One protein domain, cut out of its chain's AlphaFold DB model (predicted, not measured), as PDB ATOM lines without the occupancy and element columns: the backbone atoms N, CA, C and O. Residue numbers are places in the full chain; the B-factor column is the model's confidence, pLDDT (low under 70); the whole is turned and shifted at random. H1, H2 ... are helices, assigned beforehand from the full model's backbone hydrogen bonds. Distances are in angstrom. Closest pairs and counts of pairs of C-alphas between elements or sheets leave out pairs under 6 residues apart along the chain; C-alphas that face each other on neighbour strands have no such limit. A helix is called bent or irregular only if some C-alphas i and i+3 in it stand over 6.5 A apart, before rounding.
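Overview. This is residues 20 to 117 of the 127 residues of an uncharacterized protein of Ochrobactrum sp. Kaboul (UniProt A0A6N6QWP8). The long helix H6 crosses H3 in a group of four helices, with H2 beside H6 and H5 on the side of H3. The kinked helix H4 reaches away at one end of the longest axis, short H1 sits between it and the group, and a long link, residues 79 to 89, leads back from H4 to H5. The printed part has 98 residues with six named helices, H1 to H6 in chain order, and no named strand: all helix, mostly crossed in packing. It is compact, with a radius of gyration of the C-alphas of 13.7 A, yet elongated, spanning 42 by 26 by 20 A.

Arrangement. Start at H6, residues 100 to 116. H2, residues 32 to 40, touches it at Leu 36 and Leu 111, closest C-alphas 5.6 A apart, opposite ways at a steep tilt of 37 degrees, only just steep. H3, residues 46 to 58, touches H6 at a steep tilt of 59 degrees, the same way; the closest C-alphas, of Val 52 and Ala 107, are 5.8 A apart. H5, residues 90 to 96, touches H3, with C-alphas 50 and 93 closest at 5.3 A. H1, residues 20 to 26, is close to but not clearly touching H4, residues 62 to 78: the closest C-alphas, of Leu 22 and Trp 68, are 7.5 A apart. H4 and H6 are apart. Every O i to N i+4 pair is within hydrogen-bond range in H1, H2, H3 and H5; H4 and H6 each have 11 of 13.

Along the chain. Find C-alpha 100 at (-3.480, -16.519, 38.615); H6 runs 24.0 A to C-alpha 116 at (0.082, -39.577, 32.860). H4 runs 24.7 A from C-alpha 62 at (-13.166, -23.248, 14.834), with a kink of 37 degrees near residue 69. H4 is irregular, C-alphas 66 and 69 being 7.0 A apart, and H6 only just, C-alphas 102 and 105 being 6.7 A apart. H3 spans 17.3 A.

Size, cuts and confidence. The C-alphas of Glu 77 and Lys 98, the two farthest apart, are 43.6 A apart. The printed part has no cut; the link from H4 to H5 is long, the others tight. Look for pLDDT under 70 at residues 28 to 29 and 81.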
ATOM      1  N   PRO A  20      -5.393 -34.531  22.747       91.81
ATOM      2  CA  PRO A  20      -4.130 -34.226  23.429       91.81
ATOM      3  C   PRO A  20      -2.977 -33.893  22.478       91.81
ATOM      4  O   PRO A  20      -2.126 -33.075  22.814       91.81
ATOM      5  N   LEU A  21      -2.969 -34.468  21.268       90.12
ATOM      6  CA  LEU A  21      -1.940 -34.181  20.269       90.12
ATOM      7  C   LEU A  21      -2.064 -32.744  19.743       90.12
ATOM      8  O   LEU A  21      -1.054 -32.081  19.524       90.12
ATOM      9  N   LEU A  22      -3.291 -32.248  19.544       92.19
ATOM     10  CA  LEU A  22      -3.498 -30.847  19.167       92.19
ATOM     11  C   LEU A  22      -3.007 -29.910  20.270       92.19
ATOM     12  O   LEU A  22      -2.329 -28.929  19.975       92.19
ATOM     13  N   PHE A  23      -3.331 -30.227  21.524       93.25
ATOM     14  CA  PHE A  23      -2.850 -29.458  22.666       93.25
ATOM     15  C   PHE A  23      -1.319 -29.416  22.695       93.25
ATOM     16  O   PHE A  23      -0.743 -28.332  22.735       93.25
ATOM     17  N   GLU A  24      -0.660 -30.572  22.584       90.81
ATOM     18  CA  GLU A  24       0.800 -30.665  22.583       90.81
ATOM     19  C   GLU A  24       1.423 -29.824  21.463       90.81
ATOM     20  O   GLU A  24       2.331 -29.039  21.721       90.81
ATOM     21  N   VAL A  25       0.887 -29.875  20.239       89.06
ATOM     22  CA  VAL A  25       1.388 -29.054  19.123       89.06
ATOM     23  C   VAL A  25       1.216 -27.551  19.367       89.06
ATOM     24  O   VAL A  25       2.044 -26.772  18.898       89.06
ATOM     25  N   LEU A  26       0.186 -27.139  20.105       89.12
ATOM     26  CA  LEU A  26      -0.062 -25.740  20.461       89.12
ATOM     27  C   LEU A  26       0.776 -25.254  21.652       89.12
ATOM     28  O   LEU A  26       0.946 -24.044  21.807       89.12
ATOM     29  N   THR A  27       1.291 -26.158  22.495       83.81
ATOM     30  CA  THR A  27       2.149 -25.761  23.619       83.81
ATOM     31  C   THR A  27       3.470 -25.161  23.124       83.81
ATOM     32  O   THR A  27       4.076 -25.673  22.174       83.81
ATOM     33  N   PRO A  28       3.985 -24.100  23.776       68.44
ATOM     34  CA  PRO A  28       5.314 -23.582  23.477       68.44
ATOM     35  C   PRO A  28       6.379 -24.683  23.619       68.44
ATOM     36  O   PRO A  28       6.516 -25.283  24.683       68.44
ATOM     37  N   ASN A  29       7.167 -24.916  22.562       66.25
ATOM     38  CA  ASN A  29       8.161 -26.001  22.428       66.25
ATOM     39  C   ASN A  29       7.607 -27.425  22.218       66.25
ATOM     40  O   ASN A  29       8.397 -28.366  22.229       66.25
ATOM     41  N   HIS A  30       6.306 -27.581  21.958       72.56
ATOM     42  CA  HIS A  30       5.676 -28.848  21.561       72.56
ATOM     43  C   HIS A  30       5.888 -30.015  22.544       72.56
ATOM     44  O   HIS A  30       6.191 -31.131  22.123       72.56
ATOM     45  N   SER A  31       5.791 -29.762  23.851       87.75
ATOM     46  CA  SER A  31       5.890 -30.821  24.858       87.75
ATOM     47  C   SER A  31       5.042 -30.493  26.075       87.75
ATOM     48  O   SER A  31       5.380 -29.617  26.876       87.75
ATOM     49  N   THR A  32       3.968 -31.260  26.248       92.25
ATOM     50  CA  THR A  32       3.083 -31.142  27.411       92.25
ATOM     51  C   THR A  32       3.823 -31.465  28.710       92.25
ATOM     52  O   THR A  32       3.641 -30.770  29.704       92.25
ATOM     53  N   TYR A  33       4.730 -32.449  28.693       92.56
ATOM     54  CA  TYR A  33       5.548 -32.803  29.859       92.56
ATOM     55  C   TYR A  33       6.499 -31.678  30.282       92.56
ATOM     56  O   TYR A  33       6.554 -31.323  31.457       92.56
ATOM     57  N   ALA A  34       7.214 -31.064  29.333       91.38
ATOM     58  CA  ALA A  34       8.078 -29.926  29.647       91.38
ATOM     59  C   ALA A  34       7.268 -28.735  30.186       91.38
ATOM     60  O   ALA A  34       7.753 -27.963  31.014       91.38
ATOM     61  N   TYR A  35       6.028 -28.583  29.721       91.69
ATOM     62  CA  TYR A  35       5.121 -27.561  30.217       91.69
ATOM     63  C   TYR A  35       4.649 -27.868  31.644       91.69
ATOM     64  O   TYR A  35       4.734 -26.992  32.498       91.69
ATOM     65  N   LEU A  36       4.295 -29.123  31.945       94.94
ATOM     66  CA  LEU A  36       4.006 -29.579  33.309       94.94
ATOM     67  C   LEU A  36       5.171 -29.286  34.265       94.94
ATOM     68  O   LEU A  36       4.955 -28.694  35.317       94.94
ATOM     69  N   GLN A  37       6.408 -29.615  33.878       94.50
ATOM     70  CA  GLN A  37       7.600 -29.346  34.696       94.50
ATOM     71  C   GLN A  37       7.777 -27.856  35.026       94.50
ATOM     72  O   GLN A  37       8.192 -27.507  36.129       94.50
ATOM     73  N   LYS A  38       7.462 -26.958  34.085       93.00
ATOM     74  CA  LYS A  38       7.481 -25.512  34.346       93.00
ATOM     75  C   LYS A  38       6.409 -25.113  35.352       93.00
ATOM     76  O   LYS A  38       6.695 -24.344  36.265       93.00
ATOM     77  N   PHE A  39       5.196 -25.641  35.195       94.12
ATOM     78  CA  PHE A  39       4.085 -25.329  36.085       94.12
ATOM     79  C   PHE A  39       4.355 -25.783  37.523       94.12
ATOM     80  O   PHE A  39       4.206 -24.983  38.446       94.12
ATOM     81  N   THR A  40       4.833 -27.016  37.710       93.56
ATOM     82  CA  THR A  40       5.163 -27.561  39.037       93.56
ATOM     83  C   THR A  40       6.363 -26.866  39.684       93.56
ATOM     84  O   THR A  40       6.425 -26.761  40.903       93.56
ATOM     85  N   ALA A  41       7.279 -26.310  38.887       94.00
ATOM     86  CA  ALA A  41       8.365 -25.459  39.376       94.00
ATOM     87  C   ALA A  41       7.933 -24.010  39.698       94.00
ATOM     88  O   ALA A  41       8.778 -23.191  40.060       94.00
ATOM     89  N   GLY A  42       6.653 -23.655  39.527       93.12
ATOM     90  CA  GLY A  42       6.163 -22.281  39.696       93.12
ATOM     91  C   GLY A  42       6.613 -21.313  38.593       93.12
ATOM     92  O   GLY A  42       6.510 -20.099  38.749       93.12
ATOM     93  N   LEU A  43       7.126 -21.832  37.475       93.94
ATOM     94  CA  LEU A  43       7.660 -21.071  36.346       93.94
ATOM     95  C   LEU A  43       6.604 -20.908  35.248       93.94
ATOM     96  O   LEU A  43       6.787 -21.353  34.113       93.94
ATOM     97  N   TRP A  44       5.488 -20.271  35.591       93.81
ATOM     98  CA  TRP A  44       4.363 -20.027  34.691       93.81
ATOM     99  C   TRP A  44       3.973 -18.545  34.670       93.81
ATOM    100  O   TRP A  44       4.175 -17.804  35.632       93.81
ATOM    101  N   SER A  45       3.410 -18.099  33.550       93.81
ATOM    102  CA  SER A  45       2.820 -16.770  33.386       93.81
ATOM    103  C   SER A  45       1.289 -16.826  33.396       93.81
ATOM    104  O   SER A  45       0.682 -17.884  33.237       93.81
ATOM    105  N   ILE A  46       0.639 -15.663  33.512       94.94
ATOM    106  CA  ILE A  46      -0.822 -15.535  33.356       94.94
ATOM    107  C   ILE A  46      -1.275 -16.112  32.008       94.94
ATOM    108  O   ILE A  46      -2.293 -16.798  31.933       94.94
ATOM    109  N   SER A  47      -0.513 -15.848  30.943       93.12
ATOM    110  CA  SER A  47      -0.811 -16.351  29.601       93.12
ATOM    111  C   SER A  47      -0.739 -17.871  29.532       93.12
ATOM    112  O   SER A  47      -1.575 -18.477  28.863       93.12
ATOM    113  N   ASP A  48       0.206 -18.477  30.249       94.31
ATOM    114  CA  ASP A  48       0.350 -19.928  30.289       94.31
ATOM    115  C   ASP A  48      -0.852 -20.574  30.987       94.31
ATOM    116  O   ASP A  48      -1.480 -21.479  30.435       94.31
ATOM    117  N   VAL A  49      -1.222 -20.071  32.171       95.44
ATOM    118  CA  VAL A  49      -2.372 -20.573  32.943       95.44
ATOM    119  C   VAL A  49      -3.669 -20.399  32.144       95.44
ATOM    120  O   VAL A  49      -4.450 -21.341  32.001       95.44
ATOM    121  N   ALA A  50      -3.874 -19.218  31.550       95.94
ATOM    122  CA  ALA A  50      -5.049 -18.940  30.731       95.94
ATOM    123  C   ALA A  50      -5.119 -19.836  29.489       95.94
ATOM    124  O   ALA A  50      -6.210 -20.244  29.100       95.94
ATOM    125  N   PHE A  51      -3.980 -20.170  28.873       95.38
ATOM    126  CA  PHE A  51      -3.920 -21.104  27.752       95.38
ATOM    127  C   PHE A  51      -4.445 -22.488  28.134       95.38
ATOM    128  O   PHE A  51      -5.351 -22.986  27.464       95.38
ATOM    129  N   VAL A  52      -3.919 -23.082  29.213       95.56
ATOM    130  CA  VAL A  52      -4.278 -24.451  29.626       95.56
ATOM    131  C   VAL A  52      -5.767 -24.527  29.960       95.56
ATOM    132  O   VAL A  52      -6.495 -25.351  29.404       95.56
ATOM    133  N   ILE A  53      -6.233 -23.606  30.805       96.44
ATOM    134  CA  ILE A  53      -7.625 -23.541  31.262       96.44
ATOM    135  C   ILE A  53      -8.570 -23.265  30.099       96.44
ATOM    136  O   ILE A  53      -9.583 -23.944  29.954       96.44
ATOM    137  N   SER A  54      -8.241 -22.302  29.236       96.75
ATOM    138  CA  SER A  54      -9.096 -21.961  28.100       96.75
ATOM    139  C   SER A  54      -9.240 -23.127  27.140       96.75
ATOM    140  O   SER A  54     -10.351 -23.406  26.691       96.75
ATOM    141  N   PHE A  55      -8.141 -23.816  26.825       96.19
ATOM    142  CA  PHE A  55      -8.210 -24.953  25.920       96.19
ATOM    143  C   PHE A  55      -9.060 -26.075  26.515       96.19
ATOM    144  O   PHE A  55      -9.850 -26.683  25.802       96.19
ATOM    145  N   ALA A  56      -8.946 -26.329  27.816       96.50
ATOM    146  CA  ALA A  56      -9.717 -27.380  28.462       96.50
ATOM    147  C   ALA A  56     -11.200 -27.013  28.683       96.50
ATOM    148  O   ALA A  56     -12.048 -27.898  28.689       96.50
ATOM    149  N   LEU A  57     -11.549 -25.732  28.846       96.25
ATOM    150  CA  LEU A  57     -12.950 -25.301  28.983       96.25
ATOM    151  C   LEU A  57     -13.659 -25.128  27.638       96.25
ATOM    152  O   LEU A  57     -14.830 -25.475  27.504       96.25
ATOM    153  N   HIS A  58     -12.970 -24.555  26.653       95.50
ATOM    154  CA  HIS A  58     -13.576 -24.117  25.394       95.50
ATOM    155  C   HIS A  58     -13.112 -24.921  24.179       95.50
ATOM    156  O   HIS A  58     -13.700 -24.800  23.105       95.50
ATOM    157  N   GLY A  59     -12.071 -25.739  24.325       94.00
ATOM    158  CA  GLY A  59     -11.474 -26.468  23.219       94.00
ATOM    159  C   GLY A  59     -10.687 -25.576  22.247       94.00
ATOM    160  O   GLY A  59     -10.427 -24.391  22.509       94.00
ATOM    161  N   PRO A  60     -10.280 -26.151  21.102       93.25
ATOM    162  CA  PRO A  60      -9.672 -25.407  20.007       93.25
ATOM    163  C   PRO A  60     -10.672 -24.450  19.341       93.25
ATOM    164  O   PRO A  60     -11.878 -24.687  19.317       93.25
ATOM    165  N   THR A  61     -10.159 -23.381  18.730       91.94
ATOM    166  CA  THR A  61     -10.985 -22.464  17.929       91.94
ATOM    167  C   THR A  61     -11.523 -23.159  16.669       91.94
ATOM    168  O   THR A  61     -10.910 -24.116  16.187       91.94
ATOM    169  N   PRO A  62     -12.621 -22.662  16.063       91.00
ATOM    170  CA  PRO A  62     -13.166 -23.248  14.834       91.00
ATOM    171  C   PRO A  62     -12.142 -23.351  13.692       91.00
ATOM    172  O   PRO A  62     -12.116 -24.342  12.967       91.00
ATOM    173  N   ASP A  63     -11.260 -22.359  13.561       90.69
ATOM    174  CA  ASP A  63     -10.184 -22.358  12.564       90.69
ATOM    175  C   ASP A  63      -9.189 -23.512  12.776       90.69
ATOM    176  O   ASP A  63      -8.851 -24.238  11.838       90.69
ATOM    177  N   LEU A  64      -8.794 -23.758  14.029       91.94
ATOM    178  CA  LEU A  64      -7.926 -24.881  14.378       91.94
ATOM    179  C   LEU A  64      -8.613 -26.222  14.121       91.94
ATOM    180  O   LEU A  64      -7.987 -27.122  13.572       91.94
ATOM    181  N   VAL A  65      -9.900 -26.362  14.446       91.50
ATOM    182  CA  VAL A  65     -10.659 -27.597  14.170       91.50
ATOM    183  C   VAL A  65     -10.660 -27.921  12.676       91.50
ATOM    184  O   VAL A  65     -10.466 -29.076  12.295       91.50
ATOM    185  N   ASN A  66     -10.828 -26.906  11.829       91.69
ATOM    186  CA  ASN A  66     -10.898 -27.077  10.380       91.69
ATOM    187  C   ASN A  66      -9.534 -27.394   9.748       91.69
ATOM    188  O   ASN A  66      -9.451 -28.191   8.812       91.69
ATOM    189  N   THR A  67      -8.458 -26.785  10.246       91.31
ATOM    190  CA  THR A  67      -7.107 -26.927   9.672       91.31
ATOM    191  C   THR A  67      -6.332 -28.118  10.244       91.31
ATOM    192  O   THR A  67      -5.478 -28.700   9.564       91.31
ATOM    193  N   TRP A  68      -6.662 -28.553  11.461       92.25
ATOM    194  CA  TRP A  68      -5.944 -29.603  12.179       92.25
ATOM    195  C   TRP A  68      -5.852 -30.957  11.454       92.25
ATOM    196  O   TRP A  68      -4.764 -31.540  11.448       92.25
ATOM    197  N   PRO A  69      -6.899 -31.489  10.789       92.12
ATOM    198  CA  PRO A  69      -6.789 -32.746  10.047       92.12
ATOM    199  C   PRO A  69      -5.727 -32.699   8.941       92.12
ATOM    200  O   PRO A  69      -4.964 -33.652   8.769       92.12
ATOM    201  N   MET A  70      -5.636 -31.571   8.229       90.12
ATOM    202  CA  MET A  70      -4.618 -31.354   7.202       90.12
ATOM    203  C   MET A  70      -3.221 -31.316   7.825       90.12
ATOM    204  O   MET A  70      -2.302 -31.961   7.324       90.12
ATOM    205  N   HIS A  71      -3.065 -30.615   8.948       88.94
ATOM    206  CA  HIS A  71      -1.786 -30.514   9.649       88.94
ATOM    207  C   HIS A  71      -1.333 -31.864  10.215       88.94
ATOM    208  O   HIS A  71      -0.172 -32.237  10.050       88.94
ATOM    209  N   LYS A  72      -2.253 -32.658  10.782       89.38
ATOM    210  CA  LYS A  72      -1.987 -34.044  11.203       89.38
ATOM    211  C   LYS A  72      -1.460 -34.894  10.057       89.38
ATOM    212  O   LYS A  72      -0.506 -35.646  10.245       89.38
ATOM    213  N   ARG A  73      -2.062 -34.775   8.873       89.62
ATOM    214  CA  ARG A  73      -1.605 -35.491   7.681       89.62
ATOM    215  C   ARG A  73      -0.202 -35.044   7.264       89.62
ATOM    216  O   ARG A  73       0.656 -35.895   7.064       89.62
ATOM    217  N   MET A  74       0.053 -33.736   7.216       86.38
ATOM    218  CA  MET A  74       1.369 -33.195   6.856       86.38
ATOM    219  C   MET A  74       2.476 -33.621   7.828       86.38
ATOM    220  O   MET A  74       3.557 -33.998   7.386       86.38
ATOM    221  N   MET A  75       2.206 -33.614   9.136       86.00
ATOM    222  CA  MET A  75       3.161 -34.086  10.145       86.00
ATOM    223  C   MET A  75       3.487 -35.571   9.972       86.00
ATOM    224  O   MET A  75       4.648 -35.955  10.069       86.00
ATOM    225  N   ARG A  76       2.480 -36.402   9.673       85.69
ATOM    226  CA  ARG A  76       2.662 -37.847   9.461       85.69
ATOM    227  C   ARG A  76       3.422 -38.173   8.178       85.69
ATOM    228  O   ARG A  76       4.253 -39.071   8.190       85.69
ATOM    229  N   GLU A  77       3.114 -37.487   7.081       88.19
ATOM    230  CA  GLU A  77       3.678 -37.795   5.760       88.19
ATOM    231  C   GLU A  77       5.060 -37.166   5.544       88.19
ATOM    232  O   GLU A  77       5.907 -37.766   4.886       88.19
ATOM    233  N   PHE A  78       5.305 -35.976   6.102       82.19
ATOM    234  CA  PHE A  78       6.488 -35.174   5.770       82.19
ATOM    235  C   PHE A  78       7.349 -34.794   6.981       82.19
ATOM    236  O   PHE A  78       8.386 -34.160   6.806       82.19
ATOM    237  N   GLY A  79       6.940 -35.140   8.209       77.06
ATOM    238  CA  GLY A  79       7.656 -34.736   9.427       77.06
ATOM    239  C   GLY A  79       7.708 -33.215   9.634       77.06
ATOM    240  O   GLY A  79       8.542 -32.716  10.390       77.06
ATOM    241  N   SER A  80       6.853 -32.463   8.936       73.19
ATOM    242  CA  SER A  80       6.870 -31.002   8.933       73.19
ATOM    243  C   SER A  80       6.514 -30.443  10.303       73.19
ATOM    244  O   SER A  80       5.477 -30.788  10.867       73.19
ATOM    245  N   LYS A  81       7.325 -29.513  10.812       68.69
ATOM    246  CA  LYS A  81       6.949 -28.701  11.974       68.69
ATOM    247  C   LYS A  81       5.879 -27.710  11.547       68.69
ATOM    248  O   LYS A  81       6.109 -26.928  10.624       68.69
ATOM    249  N   VAL A  82       4.730 -27.737  12.213       71.19
ATOM    250  CA  VAL A  82       3.646 -26.801  11.929       71.19
ATOM    251  C   VAL A  82       3.503 -25.819  13.077       71.19
ATOM    252  O   VAL A  82       3.436 -26.217  14.237       71.19
ATOM    253  N   SER A  83       3.481 -24.528  12.749       70.31
ATOM    254  CA  SER A  83       3.217 -23.471  13.720       70.31
ATOM    255  C   SER A  83       1.723 -23.183  13.715       70.31
ATOM    256  O   SER A  83       1.197 -22.575  12.785       70.31
ATOM    257  N   LEU A  84       1.043 -23.669  14.748       83.12
ATOM    258  CA  LEU A  84      -0.332 -23.312  15.057       83.12
ATOM    259  C   LEU A  84      -0.323 -22.360  16.247       83.12
ATOM    260  O   LEU A  84       0.452 -22.542  17.181       83.12
ATOM    261  N   ASN A  85      -1.203 -21.362  16.221       83.56
ATOM    262  CA  ASN A  85      -1.363 -20.427  17.325       83.56
ATOM    263  C   ASN A  85      -2.772 -20.556  17.895       83.56
ATOM    264  O   ASN A  85      -3.757 -20.467  17.164       83.56
ATOM    265  N   TYR A  86      -2.863 -20.712  19.212       90.12
ATOM    266  CA  TYR A  86      -4.120 -20.654  19.947       90.12
ATOM    267  C   TYR A  86      -4.175 -19.368  20.761       90.12
ATOM    268  O   TYR A  86      -3.200 -18.980  21.404       90.12
ATOM    269  N   LYS A  87      -5.328 -18.704  20.723       91.38
ATOM    270  CA  LYS A  87      -5.607 -17.535  21.555       91.38
ATOM    271  C   LYS A  87      -6.584 -17.956  22.652       91.38
ATOM    272  O   LYS A  87      -7.671 -18.417  22.302       91.38
ATOM    273  N   PRO A  88      -6.225 -17.801  23.938       94.31
ATOM    274  CA  PRO A  88      -7.135 -18.095  25.036       94.31
ATOM    275  C   PRO A  88      -8.412 -17.246  24.967       94.31
ATOM    276  O   PRO A  88      -8.391 -16.109  24.489       94.31
ATOM    277  N   HIS A  89      -9.516 -17.792  25.471       95.62
ATOM    278  CA  HIS A  89     -10.802 -17.117  25.553       95.62
ATOM    279  C   HIS A  89     -10.687 -15.872  26.450       95.62
ATOM    280  O   HIS A  89     -10.130 -15.972  27.549       95.62
ATOM    281  N   PRO A  90     -11.210 -14.706  26.030       94.81
ATOM    282  CA  PRO A  90     -11.030 -13.449  26.759       94.81
ATOM    283  C   PRO A  90     -11.541 -13.513  28.202       94.81
ATOM    284  O   PRO A  90     -10.880 -12.993  29.097       94.81
ATOM    285  N   ASP A  91     -12.651 -14.209  28.452       95.12
ATOM    286  CA  ASP A  91     -13.202 -14.342  29.808       95.12
ATOM    287  C   ASP A  91     -12.294 -15.162  30.731       95.12
ATOM    288  O   ASP A  91     -12.125 -14.823  31.899       95.12
ATOM    289  N   VAL A  92     -11.645 -16.204  30.201       95.81
ATOM    290  CA  VAL A  92     -10.667 -16.991  30.963       95.81
ATOM    291  C   VAL A  92      -9.448 -16.135  31.280       95.81
ATOM    292  O   VAL A  92      -8.989 -16.127  32.417       95.81
ATOM    293  N   VAL A  93      -8.961 -15.351  30.312       96.19
ATOM    294  CA  VAL A  93      -7.860 -14.406  30.547       96.19
ATOM    295  C   VAL A  93      -8.239 -13.402  31.634       96.19
ATOM    296  O   VAL A  93      -7.449 -13.171  32.546       96.19
ATOM    297  N   ALA A  94      -9.442 -12.828  31.572       95.62
ATOM    298  CA  ALA A  94      -9.918 -11.853  32.547       95.62
ATOM    299  C   ALA A  94     -10.043 -12.443  33.959       95.62
ATOM    300  O   ALA A  94      -9.704 -11.767  34.930       95.62
ATOM    301  N   THR A  95     -10.500 -13.690  34.082       94.75
ATOM    302  CA  THR A  95     -10.599 -14.399  35.364       94.75
ATOM    303  C   THR A  95      -9.220 -14.745  35.917       94.75
ATOM    304  O   THR A  95      -8.888 -14.336  37.031       94.75
ATOM    305  N   VAL A  96      -8.370 -15.396  35.119       94.69
ATOM    306  CA  VAL A  96      -7.021 -15.809  35.534       94.69
ATOM    307  C   VAL A  96      -6.149 -14.607  35.889       94.69
ATOM    308  O   VAL A  96      -5.400 -14.664  36.857       94.69
ATOM    309  N   SER A  97      -6.268 -13.486  35.172       94.19
ATOM    310  CA  SER A  97      -5.459 -12.285  35.438       94.19
ATOM    311  C   SER A  97      -5.699 -11.671  36.819       94.19
ATOM    312  O   SER A  97      -4.844 -10.935  37.304       94.19
ATOM    313  N   LYS A  98      -6.846 -11.945  37.456       93.19
ATOM    314  CA  LYS A  98      -7.155 -11.416  38.791       93.19
ATOM    315  C   LYS A  98      -6.405 -12.168  39.885       93.19
ATOM    316  O   LYS A  98      -5.924 -11.536  40.818       93.19
ATOM    317  N   MET A  99      -6.330 -13.496  39.780       90.81
ATOM    318  CA  MET A  99      -5.790 -14.377  40.826       90.81
ATOM    319  C   MET A  99      -5.105 -15.604  40.204       90.81
ATOM    320  O   MET A  99      -5.547 -16.732  40.397       90.81
ATOM    321  N   PRO A 100      -4.020 -15.431  39.430       83.50
ATOM    322  CA  PRO A 100      -3.480 -16.519  38.615       83.50
ATOM    323  C   PRO A 100      -2.942 -17.690  39.451       83.50
ATOM    324  O   PRO A 100      -2.981 -18.829  38.996       83.50
ATOM    325  N   GLY A 101      -2.507 -17.426  40.690       84.94
ATOM    326  CA  GLY A 101      -2.052 -18.453  41.629       84.94
ATOM    327  C   GLY A 101      -3.146 -19.413  42.099       84.94
ATOM    328  O   GLY A 101      -2.829 -20.557  42.393       84.94
ATOM    329  N   GLU A 102      -4.418 -18.999  42.110       90.56
ATOM    330  CA  GLU A 102      -5.540 -19.893  42.449       90.56
ATOM    331  C   GLU A 102      -5.867 -20.861  41.306       90.56
ATOM    332  O   GLU A 102      -6.381 -21.953  41.523       90.56
ATOM    333  N   PHE A 103      -5.534 -20.476  40.074       93.69
ATOM    334  CA  PHE A 103      -5.856 -21.237  38.870       93.69
ATOM    335  C   PHE A 103      -4.688 -22.095  38.366       93.69
ATOM    336  O   PHE A 103      -4.899 -23.050  37.617       93.69
ATOM    337  N   ALA A 104      -3.454 -21.787  38.772       94.38
ATOM    338  CA  ALA A 104      -2.281 -22.579  38.418       94.38
ATOM    339  C   ALA A 104      -2.364 -24.055  38.874       94.38
ATOM    340  O   ALA A 104      -1.996 -24.905  38.065       94.38
ATOM    341  N   PRO A 105      -2.894 -24.399  40.069       95.19
ATOM    342  CA  PRO A 105      -3.115 -25.796  40.458       95.19
ATOM    343  C   PRO A 105      -4.055 -26.546  39.505       95.19
ATOM    344  O   PRO A 105      -3.739 -27.645  39.072       95.19
ATOM    345  N   ILE A 106      -5.147 -25.913  39.063       95.12
ATOM    346  CA  ILE A 106      -6.063 -26.512  38.075       95.12
ATOM    347  C   ILE A 106      -5.324 -26.793  36.761       95.12
ATOM    348  O   ILE A 106      -5.505 -27.838  36.141       95.12
ATOM    349  N   ALA A 107      -4.471 -25.864  36.321       95.19
ATOM    350  CA  ALA A 107      -3.656 -26.068  35.131       95.19
ATOM    351  C   ALA A 107      -2.629 -27.202  35.313       95.19
ATOM    352  O   ALA A 107      -2.424 -27.968  34.374       95.19
ATOM    353  N   VAL A 108      -2.024 -27.339  36.502       95.81
ATOM    354  CA  VAL A 108      -1.162 -28.481  36.852       95.81
ATOM    355  C   VAL A 108      -1.942 -29.782  36.727       95.81
ATOM    356  O   VAL A 108      -1.472 -30.674  36.032       95.81
ATOM    357  N   ASP A 109      -3.144 -29.872  37.294       95.19
ATOM    358  CA  ASP A 109      -3.968 -31.082  37.220       95.19
ATOM    359  C   ASP A 109      -4.284 -31.463  35.773       95.19
ATOM    360  O   ASP A 109      -4.067 -32.602  35.369       95.19
ATOM    361  N   ILE A 110      -4.700 -30.495  34.948       95.50
ATOM    362  CA  ILE A 110      -4.954 -30.725  33.517       95.50
ATOM    363  C   ILE A 110      -3.701 -31.269  32.821       95.50
ATOM    364  O   ILE A 110      -3.787 -32.211  32.034       95.50
ATOM    365  N   LEU A 111      -2.535 -30.680  33.089       95.38
ATOM    366  CA  LEU A 111      -1.273 -31.102  32.485       95.38
ATOM    367  C   LEU A 111      -0.823 -32.483  32.989       95.38
ATOM    368  O   LEU A 111      -0.337 -33.280  32.188       95.38
ATOM    369  N   THR A 112      -1.011 -32.788  34.273       94.81
ATOM    370  CA  THR A 112      -0.736 -34.098  34.881       94.81
ATOM    371  C   THR A 112      -1.561 -35.180  34.200       94.81
ATOM    372  O   THR A 112      -1.006 -36.165  33.717       94.81
ATOM    373  N   GLU A 113      -2.864 -34.960  34.060       93.38
ATOM    374  CA  GLU A 113      -3.775 -35.891  33.396       93.38
ATOM    375  C   GLU A 113      -3.429 -36.082  31.907       93.38
ATOM    376  O   GLU A 113      -3.518 -37.182  31.362       93.38
ATOM    377  N   LEU A 114      -2.967 -35.024  31.231       92.81
ATOM    378  CA  LEU A 114      -2.501 -35.114  29.845       92.81
ATOM    379  C   LEU A 114      -1.211 -35.921  29.677       92.81
ATOM    380  O   LEU A 114      -1.017 -36.531  28.626       92.81
ATOM    381  N   VAL A 115      -0.317 -35.890  30.666       91.94
ATOM    382  CA  VAL A 115       0.967 -36.602  30.625       91.94
ATOM    383  C   VAL A 115       0.806 -38.056  31.061       91.94
ATOM    384  O   VAL A 115       1.354 -38.949  30.415       91.94
ATOM    385  N   PHE A 116       0.098 -38.290  32.164       91.19
ATOM    386  CA  PHE A 116       0.082 -39.577  32.860       91.19
ATOM    387  C   PHE A 116      -1.213 -40.372  32.658       91.19
ATOM    388  O   PHE A 116      -1.236 -41.567  32.947       91.19
ATOM    389  N   GLY A 117      -2.248 -39.758  32.084       87.00
ATOM    390  CA  GLY A 117      -3.539 -40.392  31.825       87.00
ATOM    391  C   GLY A 117      -4.611 -40.029  32.851       87.00
ATOM    392  O   GLY A 117      -4.348 -39.337  33.833       87.00
TER     393      GLY A 117